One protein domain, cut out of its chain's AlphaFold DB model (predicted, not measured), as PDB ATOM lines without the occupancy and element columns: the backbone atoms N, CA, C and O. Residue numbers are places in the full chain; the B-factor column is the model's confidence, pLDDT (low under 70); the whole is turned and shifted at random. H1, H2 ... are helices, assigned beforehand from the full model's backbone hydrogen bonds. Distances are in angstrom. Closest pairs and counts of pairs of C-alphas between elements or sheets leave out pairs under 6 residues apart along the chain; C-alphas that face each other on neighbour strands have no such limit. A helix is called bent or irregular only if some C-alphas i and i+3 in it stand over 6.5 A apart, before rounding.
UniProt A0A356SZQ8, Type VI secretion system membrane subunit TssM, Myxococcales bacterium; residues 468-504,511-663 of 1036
ATOM      1  N   ARG A 468      27.498  13.528  63.553       91.94
ATOM      2  CA  ARG A 468      26.361  12.991  62.806       91.94
ATOM      3  C   ARG A 468      25.212  12.588  63.726       91.94
ATOM      4  O   ARG A 468      24.078  12.928  63.412       91.94
ATOM      5  N   ASP A 469      25.498  11.922  64.842       93.06
ATOM      6  CA  ASP A 469      24.475  11.527  65.813       93.06
ATOM      7  C   ASP A 469      23.755  12.764  66.382       93.06
ATOM      8  O   ASP A 469      22.526  12.793  66.412       93.06
ATOM      9  N   MET A 470      24.497  13.834  66.705       92.31
ATOM     10  CA  MET A 470      23.925  15.120  67.143       92.31
ATOM     11  C   MET A 470      23.041  15.773  66.069       92.31
ATOM     12  O   MET A 470      21.985  16.319  66.385       92.31
ATOM     13  N   ILE A 471      23.444  15.715  64.794       92.81
ATOM     14  CA  ILE A 471      22.617  16.190  63.674       92.81
ATOM     15  C   ILE A 471      21.347  15.344  63.542       92.81
ATOM     16  O   ILE A 471      20.270  15.892  63.310       92.81
ATOM     17  N   ASP A 472      21.453  14.022  63.653       92.31
ATOM     18  CA  ASP A 472      20.322  13.103  63.513       92.31
ATOM     19  C   ASP A 472      19.336  13.228  64.693       92.31
ATOM     20  O   ASP A 472      18.126  13.089  64.496       92.31
ATOM     21  N   ASP A 473      19.824  13.524  65.902       90.12
ATOM     22  CA  ASP A 473      19.010  13.930  67.057       90.12
ATOM     23  C   ASP A 473      18.292  15.255  66.772       90.12
ATOM     24  O   ASP A 473      17.064  15.311  66.808       90.12
ATOM     25  N   ALA A 474      19.025  16.291  66.355       89.50
ATOM     26  CA  ALA A 474      18.448  17.598  66.049       89.50
ATOM     27  C   ALA A 474      17.416  17.546  64.911       89.50
ATOM     28  O   ALA A 474      16.391  18.220  64.967       89.50
ATOM     29  N   ARG A 475      17.634  16.717  63.881       90.50
ATOM     30  CA  ARG A 475      16.666  16.489  62.792       90.50
ATOM     31  C   ARG A 475      15.411  15.767  63.274       90.50
ATOM     32  O   ARG A 475      14.323  16.084  62.796       90.50
ATOM     33  N   ARG A 476      15.539  14.808  64.197       89.31
ATOM     34  CA  ARG A 476      14.385  14.160  64.843       89.31
ATOM     35  C   ARG A 476      13.601  15.152  65.682       89.31
ATOM     36  O   ARG A 476      12.377  15.181  65.572       89.31
ATOM     37  N   ASP A 477      14.303  15.994  66.430       87.25
ATOM     38  CA  ASP A 477      13.686  17.065  67.193       87.25
ATOM     39  C   ASP A 477      12.947  18.009  66.255       87.25
ATOM     40  O   ASP A 477      11.755  18.173  66.453       87.25
ATOM     41  N   ILE A 478      13.566  18.511  65.174       86.44
ATOM     42  CA  ILE A 478      12.922  19.337  64.128       86.44
ATOM     43  C   ILE A 478      11.657  18.678  63.545       86.44
ATOM     44  O   ILE A 478      10.699  19.394  63.263       86.44
ATOM     45  N   ALA A 479      11.602  17.352  63.405       84.88
ATOM     46  CA  ALA A 479      10.471  16.635  62.803       84.88
ATOM     47  C   ALA A 479       9.306  16.295  63.763       84.88
ATOM     48  O   ALA A 479       8.274  15.814  63.301       84.88
ATOM     49  N   SER A 480       9.458  16.486  65.077       82.19
ATOM     50  CA  SER A 480       8.419  16.174  66.081       82.19
ATOM     51  C   SER A 480       7.183  17.105  66.008       82.19
ATOM     52  O   SER A 480       7.266  18.203  65.477       82.19
ATOM     53  N   ASP A 481       6.011  16.732  66.528       68.31
ATOM     54  CA  ASP A 481       4.803  17.574  66.350       68.31
ATOM     55  C   ASP A 481       4.582  18.650  67.439       68.31
ATOM     56  O   ASP A 481       3.773  19.549  67.227       68.31
ATOM     57  N   GLU A 482       5.289  18.647  68.581       59.16
ATOM     58  CA  GLU A 482       5.081  19.679  69.620       59.16
ATOM     59  C   GLU A 482       6.246  19.832  70.627       59.16
ATOM     60  O   GLU A 482       7.011  18.897  70.840       59.16
ATOM     61  N   GLN A 483       6.292  21.015  71.271       71.00
ATOM     62  CA  GLN A 483       7.213  21.579  72.289       71.00
ATOM     63  C   GLN A 483       8.422  22.423  71.833       71.00
ATOM     64  O   GLN A 483       9.176  22.090  70.917       71.00
ATOM     65  N   LEU A 484       8.571  23.548  72.551       86.56
ATOM     66  CA  LEU A 484       9.743  24.420  72.619       86.56
ATOM     67  C   LEU A 484      10.908  23.636  73.226       86.56
ATOM     68  O   LEU A 484      10.769  23.081  74.318       86.56
ATOM     69  N   LEU A 485      12.055  23.606  72.547       86.44
ATOM     70  CA  LEU A 485      13.223  22.907  73.077       86.44
ATOM     71  C   LEU A 485      13.858  23.692  74.240       86.44
ATOM     72  O   LEU A 485      14.051  24.909  74.133       86.44
ATOM     73  N   PRO A 486      14.232  23.024  75.348       87.12
ATOM     74  CA  PRO A 486      15.056  23.644  76.375       87.12
ATOM     75  C   PRO A 486      16.476  23.864  75.842       87.12
ATOM     76  O   PRO A 486      16.980  23.077  75.037       87.12
ATOM     77  N   ALA A 487      17.169  24.891  76.338       86.75
ATOM     78  CA  ALA A 487      18.533  25.197  75.897       86.75
ATOM     79  C   ALA A 487      19.512  24.025  76.090       86.75
ATOM     80  O   ALA A 487      20.405  23.830  75.269       86.75
ATOM     81  N   SER A 488      19.294  23.183  77.106       85.50
ATOM     82  CA  SER A 488      20.109  21.990  77.355       85.50
ATOM     83  C   SER A 488      20.026  20.932  76.251       85.50
ATOM     84  O   SER A 488      20.976  20.174  76.087       85.50
ATOM     85  N   ALA A 489      18.912  20.851  75.515       87.06
ATOM     86  CA  ALA A 489      18.763  19.913  74.397       87.06
ATOM     87  C   ALA A 489      19.542  20.380  73.155       87.06
ATOM     88  O   ALA A 489      20.030  19.565  72.383       87.06
ATOM     89  N   ILE A 490      19.702  21.696  72.999       90.00
ATOM     90  CA  ILE A 490      20.407  22.322  71.872       90.00
ATOM     91  C   ILE A 490      21.917  22.425  72.150       90.00
ATOM     92  O   ILE A 490      22.729  22.444  71.224       90.00
ATOM     93  N   GLU A 491      22.308  22.444  73.427       90.19
ATOM     94  CA  GLU A 491      23.690  22.635  73.872       90.19
ATOM     95  C   GLU A 491      24.724  21.702  73.211       90.19
ATOM     96  O   GLU A 491      25.772  22.214  72.812       90.19
ATOM     97  N   PRO A 492      24.491  20.384  73.033       91.75
ATOM     98  CA  PRO A 492      25.470  19.514  72.378       91.75
ATOM     99  C   PRO A 492      25.774  19.948  70.941       91.75
ATOM    100  O   PRO A 492      26.937  19.987  70.535       91.75
ATOM    101  N   LEU A 493      24.737  20.329  70.190       92.75
ATOM    102  CA  LEU A 493      24.870  20.781  68.810       92.75
ATOM    103  C   LEU A 493      25.534  22.160  68.737       92.75
ATOM    104  O   LEU A 493      26.424  22.363  67.913       92.75
ATOM    105  N   ARG A 494      25.164  23.083  69.635       92.38
ATOM    106  CA  ARG A 494      25.814  24.397  69.759       92.38
ATOM    107  C   ARG A 494      27.301  24.249  70.055       92.38
ATOM    108  O   ARG A 494      28.119  24.848  69.366       92.38
ATOM    109  N   ALA A 495      27.656  23.457  71.066       92.25
ATOM    110  CA  ALA A 495      29.046  23.234  71.451       92.25
ATOM    111  C   ALA A 495      29.861  22.677  70.276       92.25
ATOM    112  O   ALA A 495      30.968  23.146  70.027       92.25
ATOM    113  N   ARG A 496      29.284  21.742  69.507       93.19
ATOM    114  CA  ARG A 496      29.920  21.195  68.305       93.19
ATOM    115  C   ARG A 496      30.081  22.233  67.189       93.19
ATOM    116  O   ARG A 496      31.122  22.257  66.546       93.19
ATOM    117  N   ALA A 497      29.086  23.094  66.970       91.62
ATOM    118  CA  ALA A 497      29.171  24.176  65.989       91.62
ATOM    119  C   ALA A 497      30.257  25.205  66.356       91.62
ATOM    120  O   ALA A 497      31.031  25.595  65.491       91.62
ATOM    121  N   MET A 498      30.348  25.592  67.633       90.88
ATOM    122  CA  MET A 498      31.369  26.527  68.131       90.88
ATOM    123  C   MET A 498      32.782  25.937  68.050       90.88
ATOM    124  O   MET A 498      33.710  26.631  67.655       90.88
ATOM    125  N   GLU A 499      32.949  24.654  68.381       91.12
ATOM    126  CA  GLU A 499      34.239  23.962  68.255       91.12
ATOM    127  C   GLU A 499      34.701  23.889  66.790       91.12
ATOM    128  O   GLU A 499      35.867  24.124  66.487       91.12
ATOM    129  N   LEU A 500      33.785  23.604  65.859       90.56
ATOM    130  CA  LEU A 500      34.091  23.604  64.426       90.56
ATOM    131  C   LEU A 500      34.415  25.009  63.893       90.56
ATOM    132  O   LEU A 500      35.274  25.136  63.027       90.56
ATOM    133  N   GLU A 501      33.773  26.053  64.423       89.50
ATOM    134  CA  GLU A 501      34.093  27.451  64.103       89.50
ATOM    135  C   GLU A 501      35.502  27.836  64.574       89.50
ATOM    136  O   GLU A 501      36.262  28.457  63.831       89.50
ATOM    137  N   GLU A 502      35.887  27.401  65.778       90.06
ATOM    138  CA  GLU A 502      37.249  27.558  66.298       90.06
ATOM    139  C   GLU A 502      38.261  26.823  65.408       90.06
ATOM    140  O   GLU A 502      39.308  27.373  65.074       90.06
ATOM    141  N   TYR A 503      37.939  25.613  64.937       90.31
ATOM    142  CA  TYR A 503      38.816  24.859  64.035       90.31
ATOM    143  C   TYR A 503      38.971  25.492  62.646       90.31
ATOM    144  O   TYR A 503      40.032  25.327  62.044       90.31
ATOM    145  N   GLU A 504      37.975  26.224  62.143       85.38
ATOM    146  CA  GLU A 504      38.100  27.020  60.911       85.38
ATOM    147  C   GLU A 504      39.027  28.233  61.099       85.38
ATOM    148  O   GLU A 504      39.790  28.577  60.194       85.38
ATOM    149  N   PHE A 511      46.907  16.430  66.415       80.88
ATOM    150  CA  PHE A 511      46.650  14.992  66.325       80.88
ATOM    151  C   PHE A 511      45.524  14.628  65.342       80.88
ATOM    152  O   PHE A 511      45.467  13.480  64.912       80.88
ATOM    153  N   MET A 512      44.667  15.575  64.944       81.81
ATOM    154  CA  MET A 512      43.652  15.406  63.895       81.81
ATOM    155  C   MET A 512      44.171  15.811  62.503       81.81
ATOM    156  O   MET A 512      43.656  15.328  61.495       81.81
ATOM    157  N   GLN A 513      45.219  16.640  62.435       81.12
ATOM    158  CA  GLN A 513      45.657  17.348  61.225       81.12
ATOM    159  C   GLN A 513      46.411  16.537  60.171       81.12
ATOM    160  O   GLN A 513      46.559  17.065  59.080       81.12
ATOM    161  N   MET A 514      46.918  15.328  60.456       80.56
ATOM    162  CA  MET A 514      47.914  14.569  59.653       80.56
ATOM    163  C   MET A 514      47.492  14.192  58.200       80.56
ATOM    164  O   MET A 514      47.617  13.041  57.790       80.56
ATOM    165  N   GLY A 515      46.970  15.133  57.412       75.56
ATOM    166  CA  GLY A 515      46.294  14.952  56.130       75.56
ATOM    167  C   GLY A 515      44.892  14.341  56.226       75.56
ATOM    168  O   GLY A 515      44.339  13.982  55.193       75.56
ATOM    169  N   MET A 516      44.345  14.165  57.437       81.62
ATOM    170  CA  MET A 516      43.133  13.363  57.675       81.62
ATOM    171  C   MET A 516      41.911  14.166  58.144       81.62
ATOM    172  O   MET A 516      40.817  13.604  58.166       81.62
ATOM    173  N   TYR A 517      42.085  15.433  58.527       82.50
ATOM    174  CA  TYR A 517      40.980  16.290  58.961       82.50
ATOM    175  C   TYR A 517      40.100  16.704  57.777       82.50
ATOM    176  O   TYR A 517      40.617  17.037  56.710       82.50
ATOM    177  N   GLN A 518      38.781  16.676  57.971       73.50
ATOM    178  CA  GLN A 518      37.792  17.151  57.000       73.50
ATOM    179  C   GLN A 518      37.058  18.357  57.596       73.50
ATOM    180  O   GLN A 518      36.201  18.171  58.456       73.50
ATOM    181  N   GLY A 519      37.426  19.567  57.160       69.75
ATOM    182  CA  GLY A 519      36.862  20.837  57.650       69.75
ATOM    183  C   GLY A 519      35.500  21.202  57.056       69.75
ATOM    184  O   GLY A 519      34.725  21.908  57.690       69.75
ATOM    185  N   ASP A 520      35.137  20.613  55.913       79.00
ATOM    186  CA  ASP A 520      33.914  20.919  55.145       79.00
ATOM    187  C   ASP A 520      32.582  20.559  55.858       79.00
ATOM    188  O   ASP A 520      31.519  20.515  55.236       79.00
ATOM    189  N   VAL A 521      32.616  20.242  57.155       85.31
ATOM    190  CA  VAL A 521      31.450  19.883  57.976       85.31
ATOM    191  C   VAL A 521      30.909  21.039  58.815       85.31
ATOM    192  O   VAL A 521      29.780  20.930  59.296       85.31
ATOM    193  N   TYR A 522      31.655  22.138  58.967       88.56
ATOM    194  CA  TYR A 522      31.198  23.305  59.729       88.56
ATOM    195  C   TYR A 522      29.895  23.888  59.168       88.56
ATOM    196  O   TYR A 522      28.904  23.983  59.893       88.56
ATOM    197  N   ASP A 523      29.863  24.205  57.870       88.25
ATOM    198  CA  ASP A 523      28.697  24.815  57.223       88.25
ATOM    199  C   ASP A 523      27.416  23.966  57.374       88.25
ATOM    200  O   ASP A 523      26.417  24.498  57.871       88.25
ATOM    201  N   PRO A 524      27.422  22.648  57.067       90.44
ATOM    202  CA  PRO A 524      26.264  21.788  57.305       90.44
ATOM    203  C   PRO A 524      25.807  21.721  58.769       90.44
ATOM    204  O   PRO A 524      24.606  21.684  59.036       90.44
ATOM    205  N   VAL A 525      26.739  21.686  59.731       92.56
ATOM    206  CA  VAL A 525      26.405  21.647  61.170       92.56
ATOM    207  C   VAL A 525      25.760  22.961  61.597       92.56
ATOM    208  O   VAL A 525      24.728  22.952  62.270       92.56
ATOM    209  N   ARG A 526      26.331  24.089  61.163       92.75
ATOM    210  CA  ARG A 526      25.800  25.428  61.423       92.75
ATOM    211  C   ARG A 526      24.395  25.599  60.854       92.75
ATOM    212  O   ARG A 526      23.537  26.158  61.529       92.75
ATOM    213  N   GLU A 527      24.142  25.111  59.640       92.19
ATOM    214  CA  GLU A 527      22.809  25.150  59.027       92.19
ATOM    215  C   GLU A 527      21.774  24.380  59.847       92.19
ATOM    216  O   GLU A 527      20.698  24.910  60.115       92.19
ATOM    217  N   VAL A 528      22.103  23.161  60.288       93.75
ATOM    218  CA  VAL A 528      21.198  22.368  61.137       93.75
ATOM    219  C   VAL A 528      20.957  23.075  62.466       93.75
ATOM    220  O   VAL A 528      19.814  23.168  62.894       93.75
ATOM    221  N   TYR A 529      21.999  23.623  63.090       94.69
ATOM    222  CA  TYR A 529      21.886  24.356  64.349       94.69
ATOM    223  C   TYR A 529      20.983  25.594  64.239       94.69
ATOM    224  O   TYR A 529      20.067  25.765  65.048       94.69
ATOM    225  N   LEU A 530      21.181  26.424  63.211       94.25
ATOM    226  CA  LEU A 530      20.336  27.594  62.959       94.25
ATOM    227  C   LEU A 530      18.896  27.201  62.623       94.25
ATOM    228  O   LEU A 530      17.968  27.846  63.112       94.25
ATOM    229  N   GLU A 531      18.688  26.132  61.851       93.25
ATOM    230  CA  GLU A 531      17.347  25.625  61.556       93.25
ATOM    231  C   GLU A 531      16.667  25.054  62.809       93.25
ATOM    232  O   GLU A 531      15.466  25.259  62.992       93.25
ATOM    233  N   THR A 532      17.406  24.409  63.720       94.06
ATOM    234  CA  THR A 532      16.878  23.993  65.029       94.06
ATOM    235  C   THR A 532      16.438  25.210  65.839       94.06
ATOM    236  O   THR A 532      15.302  25.242  66.304       94.06
ATOM    237  N   LEU A 533      17.272  26.249  65.968       94.50
ATOM    238  CA  LEU A 533      16.889  27.475  66.683       94.50
ATOM    239  C   LEU A 533      15.662  28.139  66.050       94.50
ATOM    240  O   LEU A 533      14.707  28.484  66.746       94.50
ATOM    241  N   ARG A 534      15.646  28.261  64.725       94.06
ATOM    242  CA  ARG A 534      14.534  28.844  63.977       94.06
ATOM    243  C   ARG A 534      13.243  28.051  64.194       94.06
ATOM    244  O   ARG A 534      12.258  28.593  64.686       94.06
ATOM    245  N   SER A 535      13.231  26.764  63.871       91.44
ATOM    246  CA  SER A 535      12.012  25.944  63.883       91.44
ATOM    247  C   SER A 535      11.531  25.553  65.284       91.44
ATOM    248  O   SER A 535      10.329  25.384  65.475       91.44
ATOM    249  N   ARG A 536      12.434  25.424  66.268       92.56
ATOM    250  CA  ARG A 536      12.122  24.888  67.608       92.56
ATOM    251  C   ARG A 536      12.193  25.857  68.757       92.56
ATOM    252  O   ARG A 536      11.668  25.539  69.821       92.56
ATOM    253  N   VAL A 537      12.802  27.017  68.553       93.12
ATOM    254  CA  VAL A 537      12.865  28.060  69.574       93.12
ATOM    255  C   VAL A 537      12.093  29.276  69.111       93.12
ATOM    256  O   VAL A 537      11.026  29.576  69.643       93.12
ATOM    257  N   VAL A 538      12.588  29.949  68.075       94.62
ATOM    258  CA  VAL A 538      12.047  31.246  67.661       94.62
ATOM    259  C   VAL A 538      10.649  31.098  67.070       94.62
ATOM    260  O   VAL A 538       9.758  31.855  67.437       94.62
ATOM    261  N   GLY A 539      10.418  30.087  66.230       92.94
ATOM    262  CA  GLY A 539       9.119  29.817  65.610       92.94
ATOM    263  C   GLY A 539       7.989  29.595  66.625       92.94
ATOM    264  O   GLY A 539       6.997  30.326  66.571       92.94
ATOM    265  N   PRO A 540       8.119  28.651  67.579       92.75
ATOM    266  CA  PRO A 540       7.108  28.424  68.609       92.75
ATOM    267  C   PRO A 540       6.868  29.643  69.506       92.75
ATOM    268  O   PRO A 540       5.714  29.953  69.809       92.75
ATOM    269  N   LEU A 541       7.924  30.370  69.893       93.50
ATOM    270  CA  LEU A 541       7.797  31.598  70.688       93.50
ATOM    271  C   LEU A 541       7.053  32.692  69.911       93.50
ATOM    272  O   LEU A 541       6.114  33.293  70.430       93.50
ATOM    273  N   LEU A 542       7.406  32.890  68.641       93.75
ATOM    274  CA  LEU A 542       6.760  33.851  67.751       93.75
ATOM    275  C   LEU A 542       5.292  33.484  67.482       93.75
ATOM    276  O   LEU A 542       4.418  34.349  67.461       93.75
ATOM    277  N   GLN A 543       4.990  32.194  67.319       92.00
ATOM    278  CA  GLN A 543       3.621  31.707  67.163       92.00
ATOM    279  C   GLN A 543       2.804  31.917  68.444       92.00
ATOM    280  O   GLN A 543       1.651  32.352  68.367       92.00
ATOM    281  N   ALA A 544       3.385  31.649  69.616       92.38
ATOM    282  CA  ALA A 544       2.755  31.920  70.904       92.38
ATOM    283  C   ALA A 544       2.467  33.420  71.085       92.38
ATOM    284  O   ALA A 544       1.363  33.779  71.508       92.38
ATOM    285  N   ASP A 545       3.403  34.289  70.688       93.69
ATOM    286  CA  ASP A 545       3.235  35.745  70.679       93.69
ATOM    287  C   ASP A 545       2.119  36.180  69.722       93.69
ATOM    288  O   ASP A 545       1.210  36.904  70.130       93.69
ATOM    289  N   ALA A 546       2.104  35.676  68.486       93.56
ATOM    290  CA  ALA A 546       1.056  35.974  67.509       93.56
ATOM    291  C   ALA A 546      -0.338  35.538  67.988       93.56
ATOM    292  O   ALA A 546      -1.323  36.266  67.827       93.56
ATOM    293  N   GLN A 547      -0.442  34.368  68.624       93.50
ATOM    294  CA  GLN A 547      -1.694  33.911  69.224       93.50
ATOM    295  C   GLN A 547      -2.109  34.769  70.426       93.50
ATOM    296  O   GLN A 547      -3.300  35.048  70.586       93.50
ATOM    297  N   ALA A 548      -1.164  35.183  71.277       93.06
ATOM    298  CA  ALA A 548      -1.431  36.064  72.411       93.06
ATOM    299  C   ALA A 548      -1.950  37.430  71.940       93.06
ATOM    300  O   ALA A 548      -3.004  37.860  72.409       93.06
ATOM    301  N   MET A 549      -1.292  38.024  70.942       93.81
ATOM    302  CA  MET A 549      -1.712  39.258  70.270       93.81
ATOM    303  C   MET A 549      -3.133  39.142  69.699       93.81
ATOM    304  O   MET A 549      -4.003  39.953  70.014       93.81
ATOM    305  N   GLY A 550      -3.428  38.076  68.947       92.50
ATOM    306  CA  GLY A 550      -4.765  37.858  68.385       92.50
ATOM    307  C   GLY A 550      -5.852  37.566  69.433       92.50
ATOM    308  O   GLY A 550      -7.022  37.899  69.238       92.50
ATOM    309  N   ARG A 551      -5.516  36.924  70.562       91.62
ATOM    310  CA  ARG A 551      -6.444  36.757  71.700       91.62
ATOM    311  C   ARG A 551      -6.699  38.083  72.414       91.62
ATOM    312  O   ARG A 551      -7.833  38.321  72.821       91.62
ATOM    313  N   PHE A 552      -5.674  38.916  72.564       90.38
ATOM    314  CA  PHE A 552      -5.785  40.233  73.183       90.38
ATOM    315  C   PHE A 552      -6.675  41.166  72.358       90.38
ATOM    316  O   PHE A 552      -7.660  41.664  72.895       90.38
ATOM    317  N   ALA A 553      -6.406  41.308  71.056       88.81
ATOM    318  CA  ALA A 553      -7.191  42.164  70.163       88.81
ATOM    319  C   ALA A 553      -8.691  41.822  70.208       88.81
ATOM    320  O   ALA A 553      -9.514  42.670  70.544       88.81
ATOM    321  N   ARG A 554      -9.040  40.538  70.032       88.50
ATOM    322  CA  ARG A 554     -10.436  40.068  70.112       88.50
ATOM    323  C   ARG A 554     -11.086  40.306  71.474       88.50
ATOM    324  O   ARG A 554     -12.290  40.532  71.543       88.50
ATOM    325  N   ARG A 555     -10.317  40.225  72.565       87.62
ATOM    326  CA  ARG A 555     -10.829  40.492  73.917       87.62
ATOM    327  C   ARG A 555     -11.180  41.968  74.082       87.62
ATOM    328  O   ARG A 555     -12.235  42.265  74.629       87.62
ATOM    329  N   VAL A 556     -10.313  42.868  73.621       83.12
ATOM    330  CA  VAL A 556     -10.544  44.318  73.700       83.12
ATOM    331  C   VAL A 556     -11.722  44.727  72.813       83.12
ATOM    332  O   VAL A 556     -12.610  45.437  73.280       83.12
ATOM    333  N   GLU A 557     -11.796  44.198  71.589       81.31
ATOM    334  CA  GLU A 557     -12.944  44.388  70.691       81.31
ATOM    335  C   GLU A 557     -14.261  43.907  71.326       81.31
ATOM    336  O   GLU A 557     -15.258  44.628  71.310       81.31
ATOM    337  N   ALA A 558     -14.266  42.723  71.951       82.25
ATOM    338  CA  ALA A 558     -15.451  42.163  72.608       82.25
ATOM    339  C   ALA A 558     -15.932  42.985  73.819       82.25
ATOM    340  O   ALA A 558     -17.111  42.930  74.161       82.25
ATOM    341  N   MET A 559     -15.045  43.755  74.457       76.44
ATOM    342  CA  MET A 559     -15.396  44.660  75.558       76.44
ATOM    343  C   MET A 559     -15.937  46.016  75.071       76.44
ATOM    344  O   MET A 559     -16.163  46.899  75.895       76.44
ATOM    345  N   ALA A 560     -16.155  46.198  73.759       64.44
ATOM    346  CA  ALA A 560     -16.730  47.400  73.143       64.44
ATOM    347  C   ALA A 560     -16.072  48.724  73.595       64.44
ATOM    348  O   ALA A 560     -16.736  49.756  73.668       64.44
ATOM    349  N   GLY A 561     -14.783  48.693  73.958       60.91
ATOM    350  CA  GLY A 561     -14.070  49.853  74.505       60.91
ATOM    351  C   GLY A 561     -14.539  50.322  75.893       60.91
ATOM    352  O   GLY A 561     -14.118  51.380  76.343       60.91
ATOM    353  N   GLN A 562     -15.393  49.564  76.591       54.31
ATOM    354  CA  GLN A 562     -15.928  49.934  77.912       54.31
ATOM    355  C   GLN A 562     -14.935  49.703  79.061       54.31
ATOM    356  O   GLN A 562     -15.092  50.288  80.131       54.31
ATOM    357  N   ALA A 563     -13.913  48.868  78.852       56.75
ATOM    358  CA  ALA A 563     -12.838  48.625  79.807       56.75
ATOM    359  C   ALA A 563     -11.490  48.870  79.128       56.75
ATOM    360  O   ALA A 563     -11.145  48.189  78.159       56.75
ATOM    361  N   ASN A 564     -10.736  49.842  79.640       64.12
ATOM    362  CA  ASN A 564      -9.403  50.120  79.135       64.12
ATOM    363  C   ASN A 564      -8.439  49.027  79.643       64.12
ATOM    364  O   ASN A 564      -8.433  48.760  80.849       64.12
ATOM    365  N   PRO A 565      -7.679  48.347  78.767       68.31
ATOM    366  CA  PRO A 565      -6.692  47.365  79.203       68.31
ATOM    367  C   PRO A 565      -5.626  48.014  80.098       68.31
ATOM    368  O   PRO A 565      -5.261  49.171  79.906       68.31
ATOM    369  N   ASP A 566      -5.135  47.250  81.076       70.75
ATOM    370  CA  ASP A 566      -4.051  47.669  81.973       70.75
ATOM    371  C   ASP A 566      -2.774  48.035  81.184       70.75
ATOM    372  O   ASP A 566      -2.465  47.392  80.173       70.75
ATOM    373  N   ALA A 567      -2.004  49.025  81.657       68.00
ATOM    374  CA  ALA A 567      -0.748  49.463  81.030       68.00
ATOM    375  C   ALA A 567       0.226  48.316  80.831       68.00
ATOM    376  O   ALA A 567       0.843  48.199  79.775       68.00
ATOM    377  N   THR A 568       0.351  47.452  81.836       73.88
ATOM    378  CA  THR A 568       1.274  46.317  81.788       73.88
ATOM    379  C   THR A 568       0.930  45.385  80.627       73.88
ATOM    380  O   THR A 568       1.813  44.898  79.922       73.88
ATOM    381  N   ALA A 569      -0.368  45.169  80.387       81.31
ATOM    382  CA  ALA A 569      -0.844  44.350  79.281       81.31
ATOM    383  C   ALA A 569      -0.600  45.031  77.927       81.31
ATOM    384  O   ALA A 569      -0.204  44.358  76.977       81.31
ATOM    385  N   LEU A 570      -0.795  46.350  77.837       78.88
ATOM    386  CA  LEU A 570      -0.489  47.121  76.631       78.88
ATOM    387  C   LEU A 570       1.010  47.089  76.312       78.88
ATOM    388  O   LEU A 570       1.378  46.725  75.199       78.88
ATOM    389  N   GLN A 571       1.882  47.356  77.284       79.56
ATOM    390  CA  GLN A 571       3.332  47.318  77.082       79.56
ATOM    391  C   GLN A 571       3.815  45.926  76.644       79.56
ATOM    392  O   GLN A 571       4.616  45.812  75.716       79.56
ATOM    393  N   ASP A 572       3.292  44.853  77.253       86.62
ATOM    394  CA  ASP A 572       3.616  43.483  76.838       86.62
ATOM    395  C   ASP A 572       3.212  43.228  75.377       86.62
ATOM    396  O   ASP A 572       3.995  42.661  74.616       86.62
ATOM    397  N   MET A 573       2.024  43.680  74.955       89.75
ATOM    398  CA  MET A 573       1.561  43.532  73.569       89.75
ATOM    399  C   MET A 573       2.356  44.388  72.582       89.75
ATOM    400  O   MET A 573       2.652  43.908  71.487       89.75
ATOM    401  N   TYR A 574       2.750  45.609  72.961       88.25
ATOM    402  CA  TYR A 574       3.645  46.444  72.156       88.25
ATOM    403  C   TYR A 574       4.982  45.731  71.932       88.25
ATOM    404  O   TYR A 574       5.415  45.571  70.790       88.25
ATOM    405  N   ASN A 575       5.594  45.211  73.000       90.94
ATOM    406  CA  ASN A 575       6.870  44.507  72.920       90.94
ATOM    407  C   ASN A 575       6.773  43.233  72.060       90.94
ATOM    408  O   ASN A 575       7.662  42.984  71.245       90.94
ATOM    409  N   ARG A 576       5.686  42.449  72.180       94.06
ATOM    410  CA  ARG A 576       5.431  41.281  71.304       94.06
ATOM    411  C   ARG A 576       5.271  41.685  69.846       94.06
ATOM    412  O   ARG A 576       5.823  41.029  68.970       94.06
ATOM    413  N   MET A 577       4.548  42.770  69.578       93.75
ATOM    414  CA  MET A 577       4.352  43.267  68.219       93.75
ATOM    415  C   MET A 577       5.664  43.765  67.610       93.75
ATOM    416  O   MET A 577       5.985  43.382  66.487       93.75
ATOM    417  N   LYS A 578       6.457  44.551  68.351       93.00
ATOM    418  CA  LYS A 578       7.780  45.018  67.909       93.00
ATOM    419  C   LYS A 578       8.712  43.838  67.628       93.00
ATOM    420  O   LYS A 578       9.286  43.774  66.544       93.00
ATOM    421  N   LEU A 579       8.798  42.869  68.544       94.75
ATOM    422  CA  LEU A 579       9.588  41.646  68.356       94.75
ATOM    423  C   LEU A 579       9.136  40.874  67.107       94.75
ATOM    424  O   LEU A 579       9.960  40.480  66.282       94.75
ATOM    425  N   HIS A 580       7.822  40.720  66.922       94.81
ATOM    426  CA  HIS A 580       7.250  40.028  65.769       94.81
ATOM    427  C   HIS A 580       7.561  40.735  64.451       94.81
ATOM    428  O   HIS A 580       7.915  40.083  63.473       94.81
ATOM    429  N   LEU A 581       7.484  42.066  64.403       93.50
ATOM    430  CA  LEU A 581       7.830  42.842  63.210       93.50
ATOM    431  C   LEU A 581       9.321  42.755  62.865       93.50
ATOM    432  O   LEU A 581       9.660  42.727  61.682       93.50
ATOM    433  N   LEU A 582      10.202  42.698  63.868       93.56
ATOM    434  CA  LEU A 582      11.651  42.582  63.672       93.56
ATOM    435  C   LEU A 582      12.076  41.199  63.159       93.56
ATOM    436  O   LEU A 582      13.041  41.105  62.406       93.56
ATOM    437  N   LEU A 583      11.341  40.144  63.521       94.50
ATOM    438  CA  LEU A 583      11.632  38.758  63.137       94.50
ATOM    439  C   LEU A 583      10.867  38.278  61.890       94.50
ATOM    440  O   LEU A 583      11.044  37.131  61.474       94.50
ATOM    441  N   THR A 584      10.023  39.121  61.275       93.94
ATOM    442  CA  THR A 584       9.154  38.710  60.157       93.94
ATOM    443  C   THR A 584       9.293  39.536  58.880       93.94
ATOM    444  O   THR A 584       9.605  40.726  58.902       93.94
ATOM    445  N   VAL A 585       8.984  38.890  57.753       91.25
ATOM    446  CA  VAL A 585       8.919  39.463  56.399       91.25
ATOM    447  C   VAL A 585       7.508  39.305  55.793       91.25
ATOM    448  O   VAL A 585       6.799  38.363  56.166       91.25
ATOM    449  N   PRO A 586       7.074  40.184  54.859       89.88
ATOM    450  CA  PRO A 586       7.803  41.331  54.295       89.88
ATOM    451  C   PRO A 586       7.964  42.476  55.301       89.88
ATOM    452  O   PRO A 586       7.113  42.657  56.166       89.88
ATOM    453  N   ARG A 587       9.046  43.257  55.198       85.88
ATOM    454  CA  ARG A 587       9.250  44.446  56.044       85.88
ATOM    455  C   ARG A 587       8.315  45.581  55.620       85.88
ATOM    456  O   ARG A 587       7.965  45.690  54.450       85.88
ATOM    457  N   GLY A 588       7.878  46.393  56.585       79.38
ATOM    458  CA  GLY A 588       7.059  47.577  56.293       79.38
ATOM    459  C   GLY A 588       7.866  48.664  55.576       79.38
ATOM    460  O   GLY A 588       9.078  48.734  55.750       79.38
ATOM    461  N   GLU A 589       7.195  49.529  54.817       78.00
ATOM    462  CA  GLU A 589       7.823  50.592  54.010       78.00
ATOM    463  C   GLU A 589       8.691  51.560  54.836       78.00
ATOM    464  O   GLU A 589       9.768  51.957  54.403       78.00
ATOM    465  N   HIS A 590       8.268  51.866  56.067       80.12
ATOM    466  CA  HIS A 590       8.987  52.740  57.003       80.12
ATOM    467  C   HIS A 590       9.683  51.976  58.140       80.12
ATOM    468  O   HIS A 590      10.076  52.570  59.142       80.12
ATOM    469  N   GLN A 591       9.807  50.650  58.027       84.94
ATOM    470  CA  GLN A 591      10.497  49.846  59.032       84.94
ATOM    471  C   GLN A 591      12.016  50.032  58.886       84.94
ATOM    472  O   GLN A 591      12.549  49.775  57.802       84.94
ATOM    473  N   PRO A 592      12.739  50.426  59.952       83.88
ATOM    474  CA  PRO A 592      14.182  50.596  59.870       83.88
ATOM    475  C   PRO A 592      14.899  49.264  59.564       83.88
ATOM    476  O   PRO A 592      14.387  48.176  59.873       83.88
ATOM    477  N   PRO A 593      16.101  49.308  58.954       84.38
ATOM    478  CA  PRO A 593      16.964  48.134  58.866       84.38
ATOM    479  C   PRO A 593      17.291  47.621  60.274       84.38
ATOM    480  O   PRO A 593      17.223  48.368  61.248       84.38
ATOM    481  N   LEU A 594      17.638  46.335  60.390       87.69
ATOM    482  CA  LEU A 594      17.994  45.769  61.692       87.69
ATOM    483  C   LEU A 594      19.344  46.359  62.134       87.69
ATOM    484  O   LEU A 594      20.387  45.960  61.623       87.69
ATOM    485  N   ASN A 595      19.297  47.342  63.030       89.00
ATOM    486  CA  ASN A 595      20.445  48.026  63.622       89.00
ATOM    487  C   ASN A 595      20.790  47.428  65.001       89.00
ATOM    488  O   ASN A 595      20.137  46.493  65.465       89.00
ATOM    489  N   ASP A 596      21.820  47.963  65.657       88.06
ATOM    490  CA  ASP A 596      22.305  47.475  66.958       88.06
ATOM    491  C   ASP A 596      21.217  47.507  68.038       88.06
ATOM    492  O   ASP A 596      21.023  46.518  68.737       88.06
ATOM    493  N   GLU A 597      20.437  48.588  68.088       86.88
ATOM    494  CA  GLU A 597      19.306  48.740  69.011       86.88
ATOM    495  C   GLU A 597      18.218  47.682  68.766       86.88
ATOM    496  O   GLU A 597      17.707  47.064  69.699       86.88
ATOM    497  N   GLY A 598      17.892  47.408  67.499       88.81
ATOM    498  CA  GLY A 598      16.966  46.342  67.131       88.81
ATOM    499  C   GLY A 598      17.489  44.955  67.511       88.81
ATOM    500  O   GLY A 598      16.708  44.119  67.961       88.81
ATOM    501  N   ARG A 599      18.798  44.704  67.372       92.62
ATOM    502  CA  ARG A 599      19.425  43.438  67.788       92.62
ATOM    503  C   ARG A 599      19.362  43.253  69.300       92.62
ATOM    504  O   ARG A 599      18.912  42.201  69.745       92.62
ATOM    505  N   GLU A 600      19.737  44.270  70.069       93.12
ATOM    506  CA  GLU A 600      19.672  44.247  71.535       93.12
ATOM    507  C   GLU A 600      18.234  44.028  72.022       93.12
ATOM    508  O   GLU A 600      17.990  43.153  72.855       93.12
ATOM    509  N   PHE A 601      17.265  44.715  71.406       92.75
ATOM    510  CA  PHE A 601      15.847  44.525  71.697       92.75
ATOM    511  C   PHE A 601      15.386  43.082  71.445       92.75
ATOM    512  O   PHE A 601      14.695  42.510  72.293       92.75
ATOM    513  N   ILE A 602      15.758  42.478  70.303       95.00
ATOM    514  CA  ILE A 602      15.423  41.074  70.005       95.00
ATOM    515  C   ILE A 602      16.060  40.153  71.042       95.00
ATOM    516  O   ILE A 602      15.365  39.282  71.556       95.00
ATOM    517  N   VAL A 603      17.348  40.331  71.349       95.69
ATOM    518  CA  VAL A 603      18.064  39.469  72.299       95.69
ATOM    519  C   VAL A 603      17.392  39.516  73.664       95.69
ATOM    520  O   VAL A 603      17.001  38.472  74.183       95.69
ATOM    521  N   GLU A 604      17.184  40.711  74.212       94.25
ATOM    522  CA  GLU A 604      16.562  40.887  75.522       94.25
ATOM    523  C   GLU A 604      15.178  40.230  75.577       94.25
ATOM    524  O   GLU A 604      14.905  39.400  76.452       94.25
ATOM    525  N   HIS A 605      14.305  40.562  74.626       94.00
ATOM    526  CA  HIS A 605      12.919  40.119  74.677       94.00
ATOM    527  C   HIS A 605      12.791  38.635  74.340       94.00
ATOM    528  O   HIS A 605      12.033  37.934  75.001       94.00
ATOM    529  N   LEU A 606      13.553  38.108  73.382       94.88
ATOM    530  CA  LEU A 606      13.502  36.688  73.035       94.88
ATOM    531  C   LEU A 606      14.062  35.806  74.161       94.88
ATOM    532  O   LEU A 606      13.475  34.766  74.455       94.88
ATOM    533  N   VAL A 607      15.123  36.245  74.853       94.75
ATOM    534  CA  VAL A 607      15.630  35.584  76.072       94.75
ATOM    535  C   VAL A 607      14.561  35.583  77.160       94.75
ATOM    536  O   VAL A 607      14.274  34.528  77.725       94.75
ATOM    537  N   GLN A 608      13.929  36.730  77.434       92.00
ATOM    538  CA  GLN A 608      12.851  36.819  78.425       92.00
ATOM    539  C   GLN A 608      11.687  35.875  78.086       92.00
ATOM    540  O   GLN A 608      11.185  35.181  78.973       92.00
ATOM    541  N   ARG A 609      11.278  35.801  76.810       92.31
ATOM    542  CA  ARG A 609      10.210  34.897  76.347       92.31
ATOM    543  C   ARG A 609      10.598  33.433  76.497       92.31
ATOM    544  O   ARG A 609       9.781  32.652  76.976       92.31
ATOM    545  N   TRP A 610      11.822  33.067  76.123       93.31
ATOM    546  CA  TRP A 610      12.290  31.688  76.234       93.31
ATOM    547  C   TRP A 610      12.380  31.257  77.699       93.31
ATOM    548  O   TRP A 610      11.777  30.253  78.064       93.31
ATOM    549  N   VAL A 611      13.015  32.066  78.557       92.31
ATOM    550  CA  VAL A 611      13.120  31.814  80.006       92.31
ATOM    551  C   VAL A 611      11.742  31.659  80.648       92.31
ATOM    552  O   VAL A 611      11.539  30.734  81.434       92.31
ATOM    553  N   ALA A 612      10.789  32.530  80.300       89.50
ATOM    554  CA  ALA A 612       9.423  32.452  80.813       89.50
ATOM    555  C   ALA A 612       8.683  31.196  80.329       89.50
ATOM    556  O   ALA A 612       7.917  30.613  81.089       89.50
ATOM    557  N   ALA A 613       8.910  30.768  79.085       88.44
ATOM    558  CA  ALA A 613       8.264  29.592  78.510       88.44
ATOM    559  C   ALA A 613       8.843  28.259  79.022       88.44
ATOM    560  O   ALA A 613       8.134  27.256  79.012       88.44
ATOM    561  N   THR A 614      10.102  28.238  79.472       87.50
ATOM    562  CA  THR A 614      10.765  27.047  80.037       87.50
ATOM    563  C   THR A 614      10.881  27.066  81.563       87.50
ATOM    564  O   THR A 614      11.521  26.181  82.118       87.50
ATOM    565  N   GLU A 615      10.299  28.064  82.238       84.00
ATOM    566  CA  GLU A 615      10.313  28.223  83.705       84.00
ATOM    567  C   GLU A 615      11.727  28.203  84.333       84.00
ATOM    568  O   GLU A 615      11.933  27.712  85.442       84.00
ATOM    569  N   VAL A 616      12.724  28.751  83.631       81.44
ATOM    570  CA  VAL A 616      14.130  28.728  84.074       81.44
ATOM    571  C   VAL A 616      14.372  29.760  85.183       81.44
ATOM    572  O   VAL A 616      14.051  30.943  85.038       81.44
ATOM    573  N   GLU A 617      14.973  29.339  86.300       78.38
ATOM    574  CA  GLU A 617      15.279  30.232  87.424       78.38
ATOM    575  C   GLU A 617      16.369  31.267  87.080       78.38
ATOM    576  O   GLU A 617      17.280  31.021  86.289       78.38
ATOM    577  N   ARG A 618      16.346  32.437  87.742       68.81
ATOM    578  CA  ARG A 618      17.278  33.551  87.450       68.81
ATOM    579  C   ARG A 618      18.767  33.190  87.519       68.81
ATOM    580  O   ARG A 618      19.548  33.859  86.845       68.81
ATOM    581  N   HIS A 619      19.151  32.215  88.345       72.62
ATOM    582  CA  HIS A 619      20.547  31.812  88.571       72.62
ATOM    583  C   HIS A 619      20.916  30.488  87.890       72.62
ATOM    584  O   HIS A 619      22.019  29.982  88.105       72.62
ATOM    585  N   ASP A 620      20.018  29.923  87.084       78.81
ATOM    586  CA  ASP A 620      20.271  28.661  86.406       78.81
ATOM    587  C   ASP A 620      21.360  28.839  85.324       78.81
ATOM    588  O   ASP A 620      21.302  29.797  84.540       78.81
ATOM    589  N   PRO A 621      22.367  27.947  85.241       77.44
ATOM    590  CA  PRO A 621      23.328  27.944  84.137       77.44
ATOM    591  C   PRO A 621      22.677  27.907  82.742       77.44
ATOM    592  O   PRO A 621      23.271  28.431  81.796       77.44
ATOM    593  N   GLN A 622      21.457  27.377  82.605       82.38
ATOM    594  CA  GLN A 622      20.696  27.361  81.352       82.38
ATOM    595  C   GLN A 622      20.375  28.759  80.819       82.38
ATOM    596  O   GLN A 622      20.312  28.943  79.604       82.38
ATOM    597  N   ARG A 623      20.238  29.775  81.680       89.25
ATOM    598  CA  ARG A 623      19.967  31.147  81.225       89.25
ATOM    599  C   ARG A 623      21.088  31.688  80.333       89.25
ATOM    600  O   ARG A 623      20.813  32.295  79.305       89.25
ATOM    601  N   ARG A 624      22.348  31.403  80.682       88.50
ATOM    602  CA  ARG A 624      23.499  31.790  79.848       88.50
ATOM    603  C   ARG A 624      23.508  31.064  78.504       88.50
ATOM    604  O   ARG A 624      23.880  31.661  77.503       88.50
ATOM    605  N   GLN A 625      23.077  29.802  78.467       90.19
ATOM    606  CA  GLN A 625      22.949  29.050  77.213       90.19
ATOM    607  C   GLN A 625      21.850  29.642  76.319       90.19
ATOM    608  O   GLN A 625      22.054  29.792  75.118       90.19
ATOM    609  N   ILE A 626      20.709  30.029  76.900       93.00
ATOM    610  CA  ILE A 626      19.627  30.745  76.204       93.00
ATOM    611  C   ILE A 626      20.159  32.042  75.579       93.00
ATOM    612  O   ILE A 626      19.982  32.256  74.382       93.00
ATOM    613  N   GLU A 627      20.855  32.869  76.363       92.69
ATOM    614  CA  GLU A 627      21.449  34.130  75.897       92.69
ATOM    615  C   GLU A 627      22.425  33.902  74.732       92.69
ATOM    616  O   GLU A 627      22.321  34.569  73.707       92.69
ATOM    617  N   GLN A 628      23.312  32.906  74.829       92.25
ATOM    618  CA  GLN A 628      24.271  32.569  73.766       92.25
ATOM    619  C   GLN A 628      23.597  32.079  72.477       92.25
ATOM    620  O   GLN A 628      23.989  32.487  71.385       92.25
ATOM    621  N   ASN A 629      22.584  31.218  72.592       94.25
ATOM    622  CA  ASN A 629      21.815  30.715  71.451       94.25
ATOM    623  C   ASN A 629      21.082  31.852  70.726       94.25
ATOM    624  O   ASN A 629      21.124  31.947  69.499       94.25
ATOM    625  N   VAL A 630      20.424  32.728  71.490       94.81
ATOM    626  CA  VAL A 630      19.692  33.877  70.949       94.81
ATOM    627  C   VAL A 630      20.649  34.869  70.294       94.81
ATOM    628  O   VAL A 630      20.390  35.292  69.172       94.81
ATOM    629  N   GLN A 631      21.770  35.191  70.943       94.12
ATOM    630  CA  GLN A 631      22.786  36.082  70.385       94.12
ATOM    631  C   GLN A 631      23.299  35.559  69.039       94.12
ATOM    632  O   GLN A 631      23.271  36.284  68.049       94.12
ATOM    633  N   TYR A 632      23.666  34.273  68.971       93.06
ATOM    634  CA  TYR A 632      24.146  33.655  67.733       93.06
ATOM    635  C   TYR A 632      23.104  33.701  66.605       93.06
ATOM    636  O   TYR A 632      23.433  33.989  65.450       93.06
ATOM    637  N   TYR A 633      21.835  33.447  66.931       94.50
ATOM    638  CA  TYR A 633      20.739  33.544  65.970       94.50
ATOM    639  C   TYR A 633      20.559  34.980  65.451       94.50
ATOM    640  O   TYR A 633      20.438  35.179  64.243       94.50
ATOM    641  N   VAL A 634      20.586  35.979  66.338       94.31
ATOM    642  CA  VAL A 634      20.422  37.401  65.982       94.31
ATOM    643  C   VAL A 634      21.603  37.926  65.169       94.31
ATOM    644  O   VAL A 634      21.396  38.649  64.195       94.31
ATOM    645  N   ASP A 635      22.830  37.530  65.502       92.25
ATOM    646  CA  ASP A 635      24.014  37.893  64.720       92.25
ATOM    647  C   ASP A 635      23.969  37.271  63.316       92.25
ATOM    648  O   ASP A 635      24.298  37.925  62.324       92.25
ATOM    649  N   SER A 636      23.450  36.044  63.205       91.56
ATOM    650  CA  SER A 636      23.231  35.379  61.914       91.56
ATOM    651  C   SER A 636      22.109  36.031  61.091       91.56
ATOM    652  O   SER A 636      22.202  36.097  59.865       91.56
ATOM    653  N   LEU A 637      21.073  36.572  61.743       90.88
ATOM    654  CA  LEU A 637      19.890  37.189  61.121       90.88
ATOM    655  C   LEU A 637      20.217  38.421  60.251       90.88
ATOM    656  O   LEU A 637      19.482  38.739  59.315       90.88
ATOM    657  N   ALA A 638      21.321  39.119  60.534       82.38
ATOM    658  CA  ALA A 638      21.752  40.289  59.764       82.38
ATOM    659  C   ALA A 638      22.292  39.933  58.366       82.38
ATOM    660  O   ALA A 638      22.237  40.758  57.457       82.38
ATOM    661  N   SER A 639      22.808  38.713  58.192       86.00
ATOM    662  CA  SER A 639      23.446  38.253  56.948       86.00
ATOM    663  C   SER A 639      22.607  37.246  56.156       86.00
ATOM    664  O   SER A 639      22.966  36.901  55.030       86.00
ATOM    665  N   ARG A 640      21.488  36.780  56.725       90.62
ATOM    666  CA  ARG A 640      20.685  35.668  56.202       90.62
ATOM    667  C   ARG A 640      19.191  35.975  56.212       90.62
ATOM    668  O   ARG A 640      18.564  36.052  57.266       90.62
ATOM    669  N   GLU A 641      18.604  36.100  55.023       87.12
ATOM    670  CA  GLU A 641      17.166  36.357  54.861       87.12
ATOM    671  C   GLU A 641      16.286  35.128  55.142       87.12
ATOM    672  O   GLU A 641      15.120  35.265  55.506       87.12
ATOM    673  N   ASP A 642      16.830  33.917  55.025       90.31
ATOM    674  CA  ASP A 642      16.096  32.666  55.248       90.31
ATOM    675  C   ASP A 642      15.724  32.434  56.722       90.31
ATOM    676  O   ASP A 642      14.803  31.671  57.029       90.31
ATOM    677  N   LEU A 643      16.392  33.137  57.640       93.62
ATOM    678  CA  LEU A 643      16.121  33.044  59.070       93.62
ATOM    679  C   LEU A 643      14.843  33.774  59.500       93.62
ATOM    680  O   LEU A 643      14.291  33.419  60.540       93.62
ATOM    681  N   TYR A 644      14.331  34.723  58.707       93.62
ATOM    682  CA  TYR A 644      13.090  35.437  59.020       93.62
ATOM    683  C   TYR A 644      11.849  34.541  58.857       93.62
ATOM    684  O   TYR A 644      11.827  33.558  58.106       93.62
ATOM    685  N   PHE A 645      10.778  34.905  59.561       94.62
ATOM    686  CA  PHE A 645       9.491  34.210  59.511       94.62
ATOM    687  C   PHE A 645       8.468  34.943  58.638       94.62
ATOM    688  O   PHE A 645       8.537  36.163  58.484       94.62
ATOM    689  N   PRO A 646       7.462  34.244  58.092       94.00
ATOM    690  CA  PRO A 646       6.328  34.911  57.468       94.00
ATOM    691  C   PRO A 646       5.533  35.716  58.506       94.00
ATOM    692  O   PRO A 646       5.220  35.230  59.597       94.00
ATOM    693  N   ARG A 647       5.180  36.957  58.166       92.56
ATOM    694  CA  ARG A 647       4.421  37.844  59.052       92.56
ATOM    695  C   ARG A 647       2.962  37.404  59.199       92.56
ATOM    696  O   ARG A 647       2.226  37.274  58.225       92.56
ATOM    697  N   SER A 648       2.513  37.267  60.446       93.75
ATOM    698  CA  SER A 648       1.083  37.176  60.781       93.75
ATOM    699  C   SER A 648       0.398  38.548  60.717       93.75
ATOM    700  O   SER A 648       0.302  39.250  61.725       93.75
ATOM    701  N   GLU A 649      -0.094  38.925  59.535       91.38
ATOM    702  CA  GLU A 649      -0.850  40.174  59.337       91.38
ATOM    703  C   GLU A 649      -2.085  40.306  60.249       91.38
ATOM    704  O   GLU A 649      -2.266  41.373  60.837       91.38
ATOM    705  N   PRO A 650      -2.909  39.259  60.481       91.88
ATOM    706  CA  PRO A 650      -4.084  39.394  61.344       91.88
ATOM    707  C   PRO A 650      -3.740  39.740  62.797       91.88
ATOM    708  O   PRO A 650      -4.465  40.495  63.442       91.88
ATOM    709  N   ALA A 651      -2.637  39.197  63.324       91.00
ATOM    710  CA  ALA A 651      -2.208  39.472  64.693       91.00
ATOM    711  C   ALA A 651      -1.691  40.912  64.839       91.00
ATOM    712  O   ALA A 651      -2.073  41.603  65.781       91.00
ATOM    713  N   VAL A 652      -0.873  41.365  63.882       92.38
ATOM    714  CA  VAL A 652      -0.331  42.733  63.854       92.38
ATOM    715  C   VAL A 652      -1.453  43.755  63.670       92.38
ATOM    716  O   VAL A 652      -1.548  44.701  64.447       92.38
ATOM    717  N   ALA A 653      -2.336  43.554  62.688       90.25
ATOM    718  CA  ALA A 653      -3.437  44.472  62.408       90.25
ATOM    719  C   ALA A 653      -4.408  44.600  63.592       90.25
ATOM    720  O   ALA A 653      -4.813  45.712  63.924       90.25
ATOM    721  N   GLY A 654      -4.734  43.491  64.268       89.25
ATOM    722  CA  GLY A 654      -5.613  43.515  65.439       89.25
ATOM    723  C   GLY A 654      -5.031  44.325  66.600       89.25
ATOM    724  O   GLY A 654      -5.724  45.145  67.196       89.25
ATOM    725  N   VAL A 655      -3.741  44.145  66.903       89.81
ATOM    726  CA  VAL A 655      -3.081  44.892  67.983       89.81
ATOM    727  C   VAL A 655      -2.893  46.366  67.612       89.81
ATOM    728  O   VAL A 655      -3.212  47.224  68.432       89.81
ATOM    729  N   ARG A 656      -2.487  46.687  66.373       90.50
ATOM    730  CA  ARG A 656      -2.455  48.077  65.872       90.50
ATOM    731  C   ARG A 656      -3.822  48.754  65.967       90.50
ATOM    732  O   ARG A 656      -3.899  49.905  66.376       90.50
ATOM    733  N   GLY A 657      -4.900  48.032  65.652       86.88
ATOM    734  CA  GLY A 657      -6.270  48.521  65.805       86.88
ATOM    735  C   GLY A 657      -6.608  48.905  67.247       86.88
ATOM    736  O   GLY A 657      -7.202  49.955  67.470       86.88
ATOM    737  N   VAL A 658      -6.166  48.109  68.230       84.69
ATOM    738  CA  VAL A 658      -6.323  48.446  69.655       84.69
ATOM    739  C   VAL A 658      -5.516  49.691  70.026       84.69
ATOM    740  O   VAL A 658      -6.076  50.606  70.623       84.69
ATOM    741  N   PHE A 659      -4.237  49.760  69.649       82.38
ATOM    742  CA  PHE A 659      -3.384  50.914  69.966       82.38
ATOM    743  C   PHE A 659      -3.880  52.218  69.332       82.38
ATOM    744  O   PHE A 659      -3.834  53.256  69.978       82.38
ATOM    745  N   ASN A 660      -4.412  52.160  68.110       82.19
ATOM    746  CA  ASN A 660      -4.967  53.329  67.426       82.19
ATOM    747  C   ASN A 660      -6.355  53.736  67.964       82.19
ATOM    748  O   ASN A 660      -6.795  54.857  67.720       82.19
ATOM    749  N   ALA A 661      -7.055  52.842  68.674       77.38
ATOM    750  CA  ALA A 661      -8.355  53.117  69.288       77.38
ATOM    751  C   ALA A 661      -8.250  53.640  70.733       77.38
ATOM    752  O   ALA A 661      -9.149  54.346  71.192       77.38
ATOM    753  N   VAL A 662      -7.179  53.299  71.458       73.62
ATOM    754  CA  VAL A 662      -6.913  53.825  72.805       73.62
ATOM    755  C   VAL A 662      -6.239  55.197  72.680       73.62
ATOM    756  O   VAL A 662      -5.212  55.302  72.014       73.62
ATOM    757  N   PRO A 663      -6.751  56.258  73.336       72.69
ATOM    758  CA  PRO A 663      -6.069  57.548  73.342       72.69
ATOM    759  C   PRO A 663      -4.636  57.411  73.877       72.69
ATOM    760  O   PRO A 663      -4.435  56.933  74.996       72.69
TER     761      PRO A 663
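Overview. This is residues 468 to 504 and 511 to 663 of the 1036 residues of the protein "Type VI secretion system membrane subunit TssM" of Myxococcales bacterium (UniProt A0A356SZQ8). One long helix, H3, bent but running nearly straight, is the spine of a rod: H1 and H2 pack on arm H3a, H4 and H7 on arm H3b, and the hairpin of H5 and H6 crosses it near the bend. Residues 511 to 518 stick out at one end. The printed part has 190 residues, with seven named helices, H1 to H7 along the chain, and no named strand; its class is all helix. It is only just compact, close to loose, with a radius of gyration of the C-alphas of 19.2 A, and spans 75 by 36 by 30 A.

Along the chain. H1, residues 468 to 479, begins at C-alpha 468 (26.361, 12.991, 62.806). H2, residues 487 to 504, is irregular: C-alphas 489 and 492 are 7.0 A apart. H3, residues 522 to 558, was assigned as one helix by its hydrogen bonds but is bent, C-alphas 535 and 538 being 6.5 A apart; H3a, residues 522 to 535, is 19.8 A long and H3b, residues 538 to 558, 30.0 A. H4 is residues 567 to 583, H5 596 to 613, 25.5 A long, and H6 621 to 637. H7, residues 649 to 661, ends at C-alpha 661 (-8.355, 53.117, 69.288).

Arrangement. H3 is the hub, touching six helices, among them H1. H3a touches H2, closest C-alphas Tyr 522 and Leu 500, 5.5 A. H3b, H4 and H7 form an up-and-down bundle, each running against the one before; H3b and H7 come closest at the C-alphas of Gly 550 and Ala 651, 4.8 A. H5 and H6 are a helical hairpin, tilted steeply at 41 degrees. Every O i to N i+4 pair is within hydrogen-bond range except in H2, 12 of 14, and H6, 12 of 13.

Size, cuts and confidence. Residues 505 to 510 are not printed; C-alphas 504 and 511 are 15.7 A apart. The links H4 to H5 and H6 to H7 are long. Confidence is under 70 in 11 residues, among them 560 to 565.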